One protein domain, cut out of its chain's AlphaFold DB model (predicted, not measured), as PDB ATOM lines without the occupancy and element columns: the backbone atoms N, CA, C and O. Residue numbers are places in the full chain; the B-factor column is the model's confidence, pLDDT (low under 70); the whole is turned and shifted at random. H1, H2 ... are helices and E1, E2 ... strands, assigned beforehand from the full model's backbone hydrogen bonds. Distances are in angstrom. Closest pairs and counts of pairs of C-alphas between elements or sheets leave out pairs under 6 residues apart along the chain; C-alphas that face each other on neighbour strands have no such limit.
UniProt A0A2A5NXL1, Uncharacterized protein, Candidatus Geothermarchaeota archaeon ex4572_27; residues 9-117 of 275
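This is residues 9 to 117 of the 275 residues of an uncharacterized protein of Candidatus Geothermarchaeota archaeon ex4572_27 (UniProt A0A2A5NXL1). One strongly twisted sheet rolls partway round towards a small, open barrel: E1 and E3 make one wall, E6 and E7 the other, and the long hairpin of E4 and E5 joins them. H1 covers the outside of E6 and E7 at one end, while E2 and the tip of the hairpin make the opposite end. The 109 printed residues hold, in order, E1 E2 E3 E4 E5 H1 E6 E7; the class is mostly strand and the branched sheet is mixed. The whole is compact, with a radius of gyration of the C-alphas of 13.8 A and spans of 39 by 27 by 24 A.

Find C-alpha 9 at (-15.688, 50.268, 32.642), where E1, residues 9 to 11, begins. Next come E2, residues 22 to 24, and E3, residues 29 to 32. E4, residues 44 to 53, measures 28.4 A. E5, residues 58 to 75, measures 28.3 A and bends by 105 degrees at residue 63. Look for C-alpha 84 at (-7.625, 36.371, 40.473): H1 runs from there to residue 94, 15.1 A. E6, residues 100 to 105, measures 16.6 A; E7, residues 111 to 116, measures 17.0 A and ends at (-16.348, 30.311, 31.794).

E1 is parallel to E3 at 24 degrees, with N 11 and O 31 at 2.9 A. On the other side of E3 is antiparallel E4, N 30 to O 48 at 2.9 A. E3, E4 and E5 form a meander, each strand the antiparallel neighbour of the one before; N 49 and O 65 are 2.8 A apart. With E2 they make a Greek key, the first of four strands pairing antiparallel with the fourth: N 23 and O 59, 2.9 A. E5 pairs staggered, with E2 over residues 58 to 60, E4 over 60 to 72 and E6 over 72 to 75. E5, H1 and E6 are a strand-helix-strand unit, two parallel neighbour strands with a helix between, its crossover left-handed; N 74 and O 103 are 2.8 A apart. E6 and E7 form a hairpin, N 102 to O 114 at 2.9 A. H1 is on the sheet at a height of 8.2 A, over E6 and E7 and across the strands, at 64 degrees to E6 on the local plane; its closest C-alphas to E6 are Ala 91 and Ala 102, 5.4 A. In H1 every O i to N i+4 pair is within hydrogen-bond range. The closest C-alphas of E1 and E7, Ala 9 and Val 111, are 7.6 A apart.

The C-alphas of Ser 55 and Asp 96 are farthest apart, 42.2 A. The printed part has no cut; the link from E3 to E4, 11 residues, is long. Mean pLDDT of the printed part is 91.3, and residue 36 is under 70.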
ATOM      1  N   ALA A   9     -14.792  49.147  32.368       91.38
ATOM      2  CA  ALA A   9     -15.688  50.268  32.642       91.38
ATOM      3  C   ALA A   9     -17.140  49.785  32.716       91.38
ATOM      4  O   ALA A   9     -17.528  48.903  31.956       91.38
ATOM      5  N   VAL A  10     -17.952  50.392  33.581       91.31
ATOM      6  CA  VAL A  10     -19.410  50.200  33.600       91.31
ATOM      7  C   VAL A  10     -20.056  51.412  32.947       91.31
ATOM      8  O   VAL A  10     -19.682  52.547  33.245       91.31
ATOM      9  N   VAL A  11     -20.990  51.182  32.028       91.50
ATOM     10  CA  VAL A  11     -21.662  52.250  31.282       91.50
ATOM     11  C   VAL A  11     -23.145  51.953  31.105       91.50
ATOM     12  O   VAL A  11     -23.553  50.826  30.821       91.50
ATOM     13  N   ASP A  12     -23.939  53.011  31.196       89.56
ATOM     14  CA  ASP A  12     -25.392  52.960  31.062       89.56
ATOM     15  C   ASP A  12     -25.796  53.171  29.592       89.56
ATOM     16  O   ASP A  12     -26.416  54.172  29.228       89.56
ATOM     17  N   VAL A  13     -25.336  52.282  28.706       86.25
ATOM     18  CA  VAL A  13     -25.622  52.342  27.264       86.25
ATOM     19  C   VAL A  13     -25.811  50.952  26.681       86.25
ATOM     20  O   VAL A  13     -25.242  49.976  27.169       86.25
ATOM     21  N   ASP A  14     -26.567  50.870  25.588       85.94
ATOM     22  CA  ASP A  14     -26.625  49.650  24.791       85.94
ATOM     23  C   ASP A  14     -25.239  49.350  24.175       85.94
ATOM     24  O   ASP A  14     -24.589  50.273  23.666       85.94
ATOM     25  N   PRO A  15     -24.760  48.088  24.185       85.88
ATOM     26  CA  PRO A  15     -23.463  47.735  23.610       85.88
ATOM     27  C   PRO A  15     -23.267  48.200  22.163       85.88
ATOM     28  O   PRO A  15     -22.155  48.561  21.773       85.88
ATOM     29  N   HIS A  16     -24.335  48.210  21.359       83.12
ATOM     30  CA  HIS A  16     -24.271  48.598  19.950       83.12
ATOM     31  C   HIS A  16     -24.087  50.113  19.759       83.12
ATOM     32  O   HIS A  16     -23.598  50.547  18.717       83.12
ATOM     33  N   GLU A  17     -24.391  50.918  20.779       90.31
ATOM     34  CA  GLU A  17     -24.219  52.375  20.770       90.31
ATOM     35  C   GLU A  17     -22.837  52.833  21.248       90.31
ATOM     36  O   GLU A  17     -22.574  54.036  21.344       90.31
ATOM     37  N   LEU A  18     -21.945  51.900  21.594       92.38
ATOM     38  CA  LEU A  18     -20.602  52.236  22.061       92.38
ATOM     39  C   LEU A  18     -19.704  52.755  20.940       92.38
ATOM     40  O   LEU A  18     -18.839  53.590  21.204       92.38
ATOM     41  N   VAL A  19     -19.899  52.291  19.702       94.81
ATOM     42  CA  VAL A  19     -19.082  52.715  18.558       94.81
ATOM     43  C   VAL A  19     -19.202  54.226  18.370       94.81
ATOM     44  O   VAL A  19     -20.287  54.792  18.290       94.81
ATOM     45  N   GLY A  20     -18.056  54.899  18.302       92.44
ATOM     46  CA  GLY A  20     -17.979  56.347  18.172       92.44
ATOM     47  C   GLY A  20     -18.043  57.135  19.482       92.44
ATOM     48  O   GLY A  20     -17.658  58.308  19.474       92.44
ATOM     49  N   ARG A  21     -18.429  56.517  20.607       93.88
ATOM     50  CA  ARG A  21     -18.297  57.134  21.937       93.88
ATOM     51  C   ARG A  21     -16.830  57.205  22.356       93.88
ATOM     52  O   ARG A  21     -15.955  56.599  21.736       93.88
ATOM     53  N   ARG A  22     -16.543  57.979  23.403       93.50
ATOM     54  CA  ARG A  22     -15.190  58.126  23.950       93.50
ATOM     55  C   ARG A  22     -15.057  57.375  25.265       93.50
ATOM     56  O   ARG A  22     -15.867  57.574  26.163       93.50
ATOM     57  N   LEU A  23     -14.013  56.565  25.379       92.44
ATOM     58  CA  LEU A  23     -13.640  55.847  26.597       92.44
ATOM     59  C   LEU A  23     -12.201  56.176  26.978       92.44
ATOM     60  O   LEU A  23     -11.408  56.636  26.152       92.44
ATOM     61  N   PHE A  24     -11.844  55.924  28.235       92.06
ATOM     62  CA  PHE A  24     -10.462  56.066  28.667       92.06
ATOM     63  C   PHE A  24      -9.564  55.080  27.912       92.06
ATOM     64  O   PHE A  24      -9.933  53.924  27.725       92.06
ATOM     65  N   HIS A  25      -8.376  55.516  27.497       89.94
ATOM     66  CA  HIS A  25      -7.496  54.750  26.608       89.94
ATOM     67  C   HIS A  25      -7.062  53.371  27.142       89.94
ATOM     68  O   HIS A  25      -6.669  52.515  26.350       89.94
ATOM     69  N   ALA A  26      -7.094  53.168  28.463       90.06
ATOM     70  CA  ALA A  26      -6.769  51.890  29.095       90.06
ATOM     71  C   ALA A  26      -7.954  50.906  29.133       90.06
ATOM     72  O   ALA A  26      -7.746  49.728  29.422       90.06
ATOM     73  N   THR A  27      -9.173  51.362  28.816       91.88
ATOM     74  CA  THR A  27     -10.384  50.530  28.801       91.88
ATOM     75  C   THR A  27     -10.265  49.480  27.705       91.88
ATOM     76  O   THR A  27     -10.064  49.807  26.533       91.88
ATOM     77  N   ARG A  28     -10.376  48.211  28.089       93.56
ATOM     78  CA  ARG A  28     -10.389  47.057  27.179       93.56
ATOM     79  C   ARG A  28     -11.741  46.369  27.155       93.56
ATOM     80  O   ARG A  28     -12.089  45.792  26.128       93.56
ATOM     81  N   TYR A  29     -12.493  46.477  28.245       95.25
ATOM     82  CA  TYR A  29     -13.808  45.878  28.381       95.25
ATOM     83  C   TYR A  29     -14.804  46.860  28.960       95.25
ATOM     84  O   TYR A  29     -14.459  47.770  29.715       95.25
ATOM     85  N   VAL A  30     -16.055  46.646  28.587       95.06
ATOM     86  CA  VAL A  30     -17.181  47.451  29.015       95.06
ATOM     87  C   VAL A  30     -18.293  46.521  29.482       95.06
ATOM     88  O   VAL A  30     -18.713  45.640  28.733       95.06
ATOM     89  N   VAL A  31     -18.760  46.734  30.709       94.88
ATOM     90  CA  VAL A  31     -20.023  46.209  31.225       94.88
ATOM     91  C   VAL A  31     -21.106  47.213  30.839       94.88
ATOM     92  O   VAL A  31     -21.184  48.311  31.391       94.88
ATOM     93  N   ALA A  32     -21.894  46.854  29.838       93.25
ATOM     94  CA  ALA A  32     -22.979  47.651  29.296       93.25
ATOM     95  C   ALA A  32     -24.313  47.182  29.881       93.25
ATOM     96  O   ALA A  32     -24.606  45.981  29.901       93.25
ATOM     97  N   ARG A  33     -25.125  48.128  30.352       90.25
ATOM     98  CA  ARG A  33     -26.408  47.857  31.011       90.25
ATOM     99  C   ARG A  33     -27.426  48.960  30.729       90.25
ATOM    100  O   ARG A  33     -27.070  50.045  30.269       90.25
ATOM    101  N   ARG A  34     -28.694  48.690  31.042       79.94
ATOM    102  CA  ARG A  34     -29.783  49.677  30.993       79.94
ATOM    103  C   ARG A  34     -30.245  49.984  32.416       79.94
ATOM    104  O   ARG A  34     -31.050  49.251  32.974       79.94
ATOM    105  N   GLY A  35     -29.742  51.069  32.987       73.31
ATOM    106  CA  GLY A  35     -30.050  51.485  34.355       73.31
ATOM    107  C   GLY A  35     -29.171  52.656  34.768       73.31
ATOM    108  O   GLY A  35     -28.317  53.059  33.995       73.31
ATOM    109  N   HIS A  36     -29.380  53.202  35.963       69.69
ATOM    110  CA  HIS A  36     -28.509  54.210  36.572       69.69
ATOM    111  C   HIS A  36     -28.189  53.790  38.012       69.69
ATOM    112  O   HIS A  36     -29.037  53.201  38.679       69.69
ATOM    113  N   GLY A  37     -26.991  54.115  38.509       77.19
ATOM    114  CA  GLY A  37     -26.570  53.825  39.892       77.19
ATOM    115  C   GLY A  37     -25.572  52.662  40.022       77.19
ATOM    116  O   GLY A  37     -24.878  52.360  39.059       77.19
ATOM    117  N   PRO A  38     -25.429  52.026  41.192       80.94
ATOM    118  CA  PRO A  38     -24.579  50.840  41.362       80.94
ATOM    119  C   PRO A  38     -25.101  49.627  40.575       80.94
ATOM    120  O   PRO A  38     -26.271  49.620  40.179       80.94
ATOM    121  N   LEU A  39     -24.262  48.607  40.351       85.44
ATOM    122  CA  LEU A  39     -24.754  47.331  39.828       85.44
ATOM    123  C   LEU A  39     -25.646  46.658  40.877       85.44
ATOM    124  O   LEU A  39     -25.344  46.677  42.073       85.44
ATOM    125  N   ALA A  40     -26.747  46.063  40.423       86.75
ATOM    126  CA  ALA A  40     -27.643  45.304  41.286       86.75
ATOM    127  C   ALA A  40     -27.447  43.797  41.095       86.75
ATOM    128  O   ALA A  40     -27.219  43.311  39.986       86.75
ATOM    129  N   GLU A  41     -27.560  43.030  42.179       86.75
ATOM    130  CA  GLU A  41     -27.480  41.575  42.092       86.75
ATOM    131  C   GLU A  41     -28.588  41.025  41.179       86.75
ATOM    132  O   GLU A  41     -29.764  41.358  41.325       86.75
ATOM    133  N   GLY A  42     -28.201  40.185  40.215       79.62
ATOM    134  CA  GLY A  42     -29.120  39.653  39.210       79.62
ATOM    135  C   GLY A  42     -29.523  40.621  38.092       79.62
ATOM    136  O   GLY A  42     -30.351  40.237  37.270       79.62
ATOM    137  N   GLU A  43     -28.941  41.823  38.024       87.69
ATOM    138  CA  GLU A  43     -29.110  42.735  36.888       87.69
ATOM    139  C   GLU A  43     -28.648  42.076  35.577       87.69
ATOM    140  O   GLU A  43     -27.635  41.375  35.535       87.69
ATOM    141  N   GLU A  44     -29.392  42.302  34.492       84.12
ATOM    142  CA  GLU A  44     -29.014  41.812  33.170       84.12
ATOM    143  C   GLU A  44     -28.020  42.776  32.519       84.12
ATOM    144  O   GLU A  44     -28.350  43.916  32.185       84.12
ATOM    145  N   VAL A  45     -26.790  42.303  32.310       93.56
ATOM    146  CA  VAL A  45     -25.724  43.096  31.687       93.56
ATOM    147  C   VAL A  45     -25.078  42.350  30.523       93.56
ATOM    148  O   VAL A  45     -25.118  41.117  30.428       93.56
ATOM    149  N   ALA A  46     -24.446  43.103  29.630       94.81
ATOM    150  CA  ALA A  46     -23.591  42.574  28.579       94.81
ATOM    151  C   ALA A  46     -22.140  42.993  28.827       94.81
ATOM    152  O   ALA A  46     -21.867  44.130  29.206       94.81
ATOM    153  N   VAL A  47     -21.203  42.084  28.579       95.94
ATOM    154  CA  VAL A  47     -19.772  42.390  28.573       95.94
ATOM    155  C   VAL A  47     -19.303  42.419  27.132       95.94
ATOM    156  O   VAL A  47     -19.524  41.475  26.369       95.94
ATOM    157  N   VAL A  48     -18.619  43.494  26.760       95.50
ATOM    158  CA  VAL A  48     -18.015  43.640  25.439       95.50
ATOM    159  C   VAL A  48     -16.554  44.031  25.541       95.50
ATOM    160  O   VAL A  48     -16.145  44.759  26.443       95.50
ATOM    161  N   ARG A  49     -15.758  43.560  24.588       95.50
ATOM    162  CA  ARG A  49     -14.394  44.016  24.359       95.50
ATOM    163  C   ARG A  49     -14.437  45.216  23.426       95.50
ATOM    164  O   ARG A  49     -15.153  45.202  22.426       95.50
ATOM    165  N   VAL A  50     -13.656  46.240  23.741       95.12
ATOM    166  CA  VAL A  50     -13.582  47.469  22.947       95.12
ATOM    167  C   VAL A  50     -12.176  47.691  22.404       95.12
ATOM    168  O   VAL A  50     -11.173  47.501  23.096       95.12
ATOM    169  N   GLU A  51     -12.104  48.137  21.154       94.38
ATOM    170  CA  GLU A  51     -10.887  48.690  20.562       94.38
ATOM    171  C   GLU A  51     -11.061  50.201  20.430       94.38
ATOM    172  O   GLU A  51     -12.067  50.679  19.902       94.38
ATOM    173  N   VAL A  52     -10.085  50.957  20.936       94.12
ATOM    174  CA  VAL A  52     -10.121  52.421  20.952       94.12
ATOM    175  C   VAL A  52      -9.011  53.011  20.084       94.12
ATOM    176  O   VAL A  52      -7.876  52.532  20.106       94.12
ATOM    177  N   GLU A  53      -9.323  54.080  19.358       94.44
ATOM    178  CA  GLU A  53      -8.434  54.757  18.410       94.44
ATOM    179  C   GLU A  53      -8.262  56.252  18.728       94.44
ATOM    180  O   GLU A  53      -9.075  56.875  19.419       94.44
ATOM    181  N   GLY A  54      -7.185  56.837  18.201       92.94
ATOM    182  CA  GLY A  54      -6.828  58.241  18.405       92.94
ATOM    183  C   GLY A  54      -5.795  58.468  19.513       92.94
ATOM    184  O   GLY A  54      -5.235  57.532  20.089       92.94
ATOM    185  N   SER A  55      -5.517  59.741  19.789       90.69
ATOM    186  CA  SER A  55      -4.521  60.192  20.763       90.69
ATOM    187  C   SER A  55      -5.172  60.779  22.020       90.69
ATOM    188  O   SER A  55      -6.360  61.100  22.046       90.69
ATOM    189  N   GLY A  56      -4.385  60.904  23.092       92.25
ATOM    190  CA  GLY A  56      -4.853  61.439  24.369       92.25
ATOM    191  C   GLY A  56      -5.522  60.405  25.290       92.25
ATOM    192  O   GLY A  56      -5.535  59.202  24.990       92.25
ATOM    193  N   PRO A  57      -6.026  60.869  26.451       90.12
ATOM    194  CA  PRO A  57      -6.557  60.006  27.506       90.12
ATOM    195  C   PRO A  57      -7.950  59.450  27.197       90.12
ATOM    196  O   PRO A  57      -8.256  58.351  27.650       90.12
ATOM    197  N   LEU A  58      -8.766  60.172  26.422       94.06
ATOM    198  CA  LEU A  58     -10.095  59.753  25.975       94.06
ATOM    199  C   LEU A  58     -10.060  59.477  24.473       94.06
ATOM    200  O   LEU A  58      -9.858  60.393  23.676       94.06
ATOM    201  N   ARG A  59     -10.267  58.218  24.100       94.75
ATOM    202  CA  ARG A  59     -10.149  57.712  22.731       94.75
ATOM    203  C   ARG A  59     -11.494  57.238  22.208       94.75
ATOM    204  O   ARG A  59     -12.348  56.816  22.986       94.75
ATOM    205  N   ARG A  60     -11.687  57.336  20.895       96.44
ATOM    206  CA  ARG A  60     -12.931  56.933  20.235       96.44
ATOM    207  C   ARG A  60     -13.001  55.411  20.179       96.44
ATOM    208  O   ARG A  60     -12.010  54.781  19.835       96.44
ATOM    209  N   VAL A  61     -14.148  54.821  20.493       96.31
ATOM    210  CA  VAL A  61     -14.382  53.386  20.293       96.31
ATOM    211  C   VAL A  61     -14.520  53.124  18.796       96.31
ATOM    212  O   VAL A  61     -15.462  53.607  18.163       96.31
ATOM    213  N   ALA A  62     -13.572  52.378  18.244       95.12
ATOM    214  CA  ALA A  62     -13.534  51.991  16.839       95.12
ATOM    215  C   ALA A  62     -14.319  50.698  16.595       95.12
ATOM    216  O   ALA A  62     -15.023  50.574  15.595       95.12
ATOM    217  N   ARG A  63     -14.217  49.743  17.526       95.38
ATOM    218  CA  ARG A  63     -14.816  48.413  17.402       95.38
ATOM    219  C   ARG A  63     -15.306  47.893  18.745       95.38
ATOM    220  O   ARG A  63     -14.714  48.182  19.784       95.38
ATOM    221  N   VAL A  64     -16.369  47.099  18.683       95.19
ATOM    222  CA  VAL A  64     -16.963  46.383  19.810       95.19
ATOM    223  C   VAL A  64     -17.096  44.910  19.425       95.19
ATOM    224  O   VAL A  64     -17.542  44.598  18.322       95.19
ATOM    225  N   GLU A  65     -16.696  44.013  20.317       95.31
ATOM    226  CA  GLU A  65     -16.850  42.562  20.185       95.31
ATOM    227  C   GLU A  65     -17.585  42.029  21.417       95.31
ATOM    228  O   GLU A  65     -17.197  42.318  22.549       95.31
ATOM    229  N   GLU A  66     -18.658  41.263  21.218       94.12
ATOM    230  CA  GLU A  66     -19.426  40.708  22.334       94.12
ATOM    231  C   GLU A  66     -18.631  39.604  23.047       94.12
ATOM    232  O   GLU A  66     -18.205  38.625  22.435       94.12
ATOM    233  N   VAL A  67     -18.436  39.757  24.360       93.88
ATOM    234  CA  VAL A  67     -17.819  38.731  25.216       93.88
ATOM    235  C   VAL A  67     -18.898  37.829  25.803       93.88
ATOM    236  O   VAL A  67     -18.719  36.606  25.832       93.88
ATOM    237  N   GLY A  68     -20.011  38.423  26.235       92.31
ATOM    238  CA  GLY A  68     -21.208  37.721  26.677       92.31
ATOM    239  C   GLY A  68     -22.389  38.666  26.887       92.31
ATOM    240  O   GLY A  68     -22.217  39.863  27.112       92.31
ATOM    241  N   ARG A  69     -23.593  38.100  26.832       92.12
ATOM    242  CA  ARG A  69     -24.874  38.768  27.077       92.12
ATOM    243  C   ARG A  69     -25.661  37.972  28.113       92.12
ATOM    244  O   ARG A  69     -25.466  36.762  28.215       92.12
ATOM    245  N   GLY A  70     -26.517  38.644  28.883       90.81
ATOM    246  CA  GLY A  70     -27.233  38.008  29.991       90.81
ATOM    247  C   GLY A  70     -26.277  37.560  31.099       90.81
ATOM    248  O   GLY A  70     -26.415  36.464  31.637       90.81
ATOM    249  N   CYS A  71     -25.246  38.364  31.374       94.56
ATOM    250  CA  CYS A  71     -24.216  38.017  32.346       94.56
ATOM    251  C   CYS A  71     -24.798  38.034  33.763       94.56
ATOM    252  O   CYS A  71     -25.643  38.867  34.087       94.56
ATOM    253  N   ARG A  72     -24.312  37.141  34.626       95.12
ATOM    254  CA  ARG A  72     -24.728  37.080  36.029       95.12
ATOM    255  C   ARG A  72     -23.985  38.147  36.826       95.12
ATOM    256  O   ARG A  72     -22.774  38.035  36.994       95.12
ATOM    257  N   VAL A  73     -24.702  39.142  37.336       95.38
ATOM    258  CA  VAL A  73     -24.133  40.145  38.245       95.38
ATOM    259  C   VAL A  73     -24.136  39.633  39.682       95.38
ATOM    260  O   VAL A  73     -25.162  39.154  40.172       95.38
ATOM    261  N   VAL A  74     -22.989  39.769  40.345       93.69
ATOM    262  CA  VAL A  74     -22.757  39.444  41.755       93.69
ATOM    263  C   VAL A  74     -22.158  40.660  42.442       93.69
ATOM    264  O   VAL A  74     -21.205  41.254  41.938       93.69
ATOM    265  N   VAL A  75     -22.692  41.007  43.609       94.06
ATOM    266  CA  VAL A  75     -22.129  42.053  44.465       94.06
ATOM    267  C   VAL A  75     -21.553  41.382  45.705       94.06
ATOM    268  O   VAL A  75     -22.279  40.736  46.454       94.06
ATOM    269  N   ASP A  76     -20.247  41.516  45.906       92.50
ATOM    270  CA  ASP A  76     -19.520  40.882  47.003       92.50
ATOM    271  C   ASP A  76     -18.506  41.863  47.595       92.50
ATOM    272  O   ASP A  76     -17.367  41.969  47.151       92.50
ATOM    273  N   ARG A  77     -18.942  42.642  48.588       91.31
ATOM    274  CA  ARG A  77     -18.159  43.768  49.122       91.31
ATOM    275  C   ARG A  77     -16.897  43.357  49.870       91.31
ATOM    276  O   ARG A  77     -16.049  44.221  50.079       91.31
ATOM    277  N   ASP A  78     -16.771  42.085  50.223       91.75
ATOM    278  CA  ASP A  78     -15.603  41.548  50.912       91.75
ATOM    279  C   ASP A  78     -14.559  40.996  49.928       91.75
ATOM    280  O   ASP A  78     -13.397  40.831  50.302       91.75
ATOM    281  N   LEU A  79     -14.931  40.784  48.659       91.56
ATOM    282  CA  LEU A  79     -14.060  40.232  47.624       91.56
ATOM    283  C   LEU A  79     -13.114  41.283  47.025       91.56
ATOM    284  O   LEU A  79     -13.539  42.336  46.538       91.56
ATOM    285  N   ASP A  80     -11.820  40.958  46.981       91.00
ATOM    286  CA  ASP A  80     -10.837  41.722  46.210       91.00
ATOM    287  C   ASP A  80     -10.841  41.259  44.745       91.00
ATOM    288  O   ASP A  80     -10.351  40.178  44.416       91.00
ATOM    289  N   VAL A  81     -11.382  42.084  43.842       88.94
ATOM    290  CA  VAL A  81     -11.441  41.763  42.402       88.94
ATOM    291  C   VAL A  81     -10.065  41.768  41.735       88.94
ATOM    292  O   VAL A  81      -9.935  41.327  40.594       88.94
ATOM    293  N   HIS A  82      -9.034  42.262  42.423       87.56
ATOM    294  CA  HIS A  82      -7.651  42.193  41.970       87.56
ATOM    295  C   HIS A  82      -6.956  40.889  42.375       87.56
ATOM    296  O   HIS A  82      -5.859  40.635  41.875       87.56
ATOM    297  N   ASP A  83      -7.584  40.057  43.214       88.94
ATOM    298  CA  ASP A  83      -7.149  38.692  43.502       88.94
ATOM    299  C   ASP A  83      -7.804  37.713  42.510       88.94
ATOM    300  O   ASP A  83      -8.992  37.381  42.628       88.94
ATOM    301  N   PRO A  84      -7.049  37.197  41.524       87.56
ATOM    302  CA  PRO A  84      -7.625  36.371  40.473       87.56
ATOM    303  C   PRO A  84      -8.169  35.025  40.972       87.56
ATOM    304  O   PRO A  84      -9.025  34.441  40.307       87.56
ATOM    305  N   LEU A  85      -7.680  34.508  42.108       89.75
ATOM    306  CA  LEU A  85      -8.165  33.250  42.683       89.75
ATOM    307  C   LEU A  85      -9.527  33.442  43.349       89.75
ATOM    308  O   LEU A  85     -10.430  32.635  43.109       89.75
ATOM    309  N   GLN A  86      -9.694  34.526  44.113       91.00
ATOM    310  CA  GLN A  86     -10.990  34.912  44.679       91.00
ATOM    311  C   GLN A  86     -12.020  35.141  43.577       91.00
ATOM    312  O   GLN A  86     -13.100  34.549  43.594       91.00
ATOM    313  N   LEU A  87     -11.652  35.947  42.579       91.19
ATOM    314  CA  LEU A  87     -12.519  36.282  41.458       91.19
ATOM    315  C   LEU A  87     -12.954  35.029  40.676       91.19
ATOM    316  O   LEU A  87     -14.136  34.864  40.370       91.19
ATOM    317  N   LEU A  88     -12.017  34.115  40.388       91.12
ATOM    318  CA  LEU A  88     -12.313  32.861  39.697       91.12
ATOM    319  C   LEU A  88     -13.278  31.982  40.494       91.12
ATOM    320  O   LEU A  88     -14.260  31.500  39.932       91.12
ATOM    321  N   GLY A  89     -13.017  31.751  41.781       91.81
ATOM    322  CA  GLY A  89     -13.901  30.896  42.567       91.81
ATOM    323  C   GLY A  89     -15.277  31.507  42.766       91.81
ATOM    324  O   GLY A  89     -16.273  30.806  42.598       91.81
ATOM    325  N   ARG A  90     -15.364  32.821  42.992       93.06
ATOM    326  CA  ARG A  90     -16.664  33.486  43.090       93.06
ATOM    327  C   ARG A  90     -17.465  33.378  41.798       93.06
ATOM    328  O   ARG A  90     -18.669  33.145  41.837       93.06
ATOM    329  N   ALA A  91     -16.805  33.482  40.647       92.56
ATOM    330  CA  ALA A  91     -17.454  33.274  39.359       92.56
ATOM    331  C   ALA A  91     -17.952  31.834  39.163       92.56
ATOM    332  O   ALA A  91     -19.041  31.638  38.622       92.56
ATOM    333  N   ILE A  92     -17.185  30.831  39.607       92.56
ATOM    334  CA  ILE A  92     -17.597  29.420  39.555       92.56
ATOM    335  C   ILE A  92     -18.848  29.194  40.406       92.56
ATOM    336  O   ILE A  92     -19.788  28.566  39.922       92.56
ATOM    337  N   GLU A  93     -18.885  29.725  41.629       92.50
ATOM    338  CA  GLU A  93     -20.067  29.662  42.499       92.50
ATOM    339  C   GLU A  93     -21.274  30.352  41.856       92.50
ATOM    340  O   GLU A  93     -22.352  29.772  41.758       92.50
ATOM    341  N   ALA A  94     -21.086  31.579  41.369       92.25
ATOM    342  CA  ALA A  94     -22.157  32.396  40.809       92.25
ATOM    343  C   ALA A  94     -22.809  31.787  39.563       92.25
ATOM    344  O   ALA A  94     -24.004  31.972  39.327       92.25
ATOM    345  N   LEU A  95     -22.013  31.089  38.753       92.38
ATOM    346  CA  LEU A  95     -22.465  30.419  37.537       92.38
ATOM    347  C   LEU A  95     -22.848  28.955  37.777       92.38
ATOM    348  O   LEU A  95     -23.265  28.284  36.831       92.38
ATOM    349  N   ASP A  96     -22.725  28.451  39.009       91.94
ATOM    350  CA  ASP A  96     -22.940  27.039  39.349       91.94
ATOM    351  C   ASP A  96     -22.121  26.105  38.433       91.94
ATOM    352  O   ASP A  96     -22.612  25.140  37.849       91.94
ATOM    353  N   GLY A  97     -20.870  26.501  38.170       89.12
ATOM    354  CA  GLY A  97     -19.956  25.815  37.255       89.12
ATOM    355  C   GLY A  97     -20.384  25.784  35.780       89.12
ATOM    356  O   GLY A  97     -19.695  25.166  34.970       89.12
ATOM    357  N   ARG A  98     -21.485  26.423  35.373       92.12
ATOM    358  CA  ARG A  98     -21.959  26.397  33.980       92.12
ATOM    359  C   ARG A  98     -21.213  27.411  33.100       92.12
ATOM    360  O   ARG A  98     -20.739  28.430  33.602       92.12
ATOM    361  N   PRO A  99     -21.118  27.168  31.775       92.62
ATOM    362  CA  PRO A  99     -20.607  28.168  30.846       92.62
ATOM    363  C   PRO A  99     -21.396  29.475  30.955       92.62
ATOM    364  O   PRO A  99     -22.624  29.454  31.025       92.62
ATOM    365  N   GLY A 100     -20.698  30.606  30.940       93.56
ATOM    366  CA  GLY A 100     -21.321  31.912  31.118       93.56
ATOM    367  C   GLY A 100     -20.322  33.000  31.484       93.56
ATOM    368  O   GLY A 100     -19.110  32.776  31.499       93.56
ATOM    369  N   VAL A 101     -20.843  34.191  31.767       95.38
ATOM    370  CA  VAL A 101     -20.056  35.339  32.225       95.38
ATOM    371  C   VAL A 101     -20.608  35.808  33.565       95.38
ATOM    372  O   VAL A 101     -21.796  36.114  33.666       95.38
ATOM    373  N   ALA A 102     -19.745  35.861  34.576       94.94
ATOM    374  CA  ALA A 102     -20.031  36.484  35.860       94.94
ATOM    375  C   ALA A 102     -19.399  37.876  35.882       94.94
ATOM    376  O   ALA A 102     -18.206  38.004  35.611       94.94
ATOM    377  N   VAL A 103     -20.187  38.899  36.199       96.12
ATOM    378  CA  VAL A 103     -19.719  40.263  36.469       96.12
ATOM    379  C   VAL A 103     -19.755  40.459  37.974       96.12
ATOM    380  O   VAL A 103     -20.793  40.245  38.595       96.12
ATOM    381  N   ILE A 104     -18.622  40.826  38.561       94.88
ATOM    382  CA  ILE A 104     -18.447  40.877  40.010       94.88
ATOM    383  C   ILE A 104     -18.072  42.302  40.401       94.88
ATOM    384  O   ILE A 104     -17.061  42.829  39.937       94.88
ATOM    385  N   GLU A 105     -18.889  42.912  41.256       94.12
ATOM    386  CA  GLU A 105     -18.569  44.164  41.938       94.12
ATOM    387  C   GLU A 105     -18.061  43.856  43.350       94.12
ATOM    388  O   GLU A 105     -18.800  43.308  44.170       94.12
ATOM    389  N   GLY A 106     -16.804  44.210  43.622       93.25
ATOM    390  CA  GLY A 106     -16.117  43.894  44.870       93.25
ATOM    391  C   GLY A 106     -15.860  45.080  45.799       93.25
ATOM    392  O   GLY A 106     -16.576  46.095  45.800       93.25
ATOM    393  N   GLN A 107     -14.791  44.951  46.589       93.06
ATOM    394  CA  GLN A 107     -14.271  45.995  47.472       93.06
ATOM    395  C   GLN A 107     -14.101  47.330  46.734       93.06
ATOM    396  O   GLN A 107     -13.584  47.397  45.616       93.06
ATOM    397  N   GLY A 108     -14.542  48.419  47.369       89.06
ATOM    398  CA  GLY A 108     -14.421  49.774  46.820       89.06
ATOM    399  C   GLY A 108     -15.261  50.051  45.565       89.06
ATOM    400  O   GLY A 108     -15.043  51.075  44.924       89.06
ATOM    401  N   GLY A 109     -16.195  49.162  45.199       88.69
ATOM    402  CA  GLY A 109     -16.992  49.297  43.973       88.69
ATOM    403  C   GLY A 109     -16.215  48.963  42.699       88.69
ATOM    404  O   GLY A 109     -16.643  49.322  41.604       88.69
ATOM    405  N   ASN A 110     -15.066  48.295  42.827       91.12
ATOM    406  CA  ASN A 110     -14.304  47.833  41.675       91.12
ATOM    407  C   ASN A 110     -15.051  46.694  40.975       91.12
ATOM    408  O   ASN A 110     -15.557  45.784  41.629       91.12
ATOM    409  N   VAL A 111     -15.091  46.737  39.644       92.31
ATOM    410  CA  VAL A 111     -15.817  45.764  38.820       92.31
ATOM    411  C   VAL A 111     -14.846  44.993  37.940       92.31
ATOM    412  O   VAL A 111     -13.985  45.581  37.288       92.31
ATOM    413  N   SER A 112     -15.027  43.679  37.900       94.69
ATOM    414  CA  SER A 112     -14.298  42.748  37.039       94.69
ATOM    415  C   SER A 112     -15.262  41.677  36.518       94.69
ATOM    416  O   SER A 112     -16.438  41.643  36.894       94.69
ATOM    417  N   PHE A 113     -14.809  40.823  35.603       94.88
ATOM    418  CA  PHE A 113     -15.621  39.721  35.107       94.88
ATOM    419  C   PHE A 113     -14.793  38.466  34.825       94.88
ATOM    420  O   PHE A 113     -13.593  38.505  34.551       94.88
ATOM    421  N   VAL A 114     -15.484  37.330  34.830       93.38
ATOM    422  CA  VAL A 114     -14.926  36.025  34.477       93.38
ATOM    423  C   VAL A 114     -15.834  35.362  33.458       93.38
ATOM    424  O   VAL A 114     -17.040  35.242  33.673       93.38
ATOM    425  N   LYS A 115     -15.247  34.890  32.356       93.06
ATOM    426  CA  LYS A 115     -15.936  34.072  31.354       93.06
ATOM    427  C   LYS A 115     -15.519  32.611  31.475       93.06
ATOM    428  O   LYS A 115     -14.373  32.255  31.184       93.06
ATOM    429  N   LEU A 116     -16.479  31.762  31.828       91.50
ATOM    430  CA  LEU A 116     -16.348  30.311  31.794       91.50
ATOM    431  C   LEU A 116     -16.757  29.808  30.408       91.50
ATOM    432  O   LEU A 116     -17.928  29.854  30.034       91.50
ATOM    433  N   SER A 117     -15.786  29.333  29.629       88.00
ATOM    434  CA  SER A 117     -16.035  28.858  28.258       88.00
ATOM    435  C   SER A 117     -16.590  27.429  28.204       88.00
ATOM    436  O   SER A 117     -17.092  26.999  27.169       88.00
TER     437      SER A 117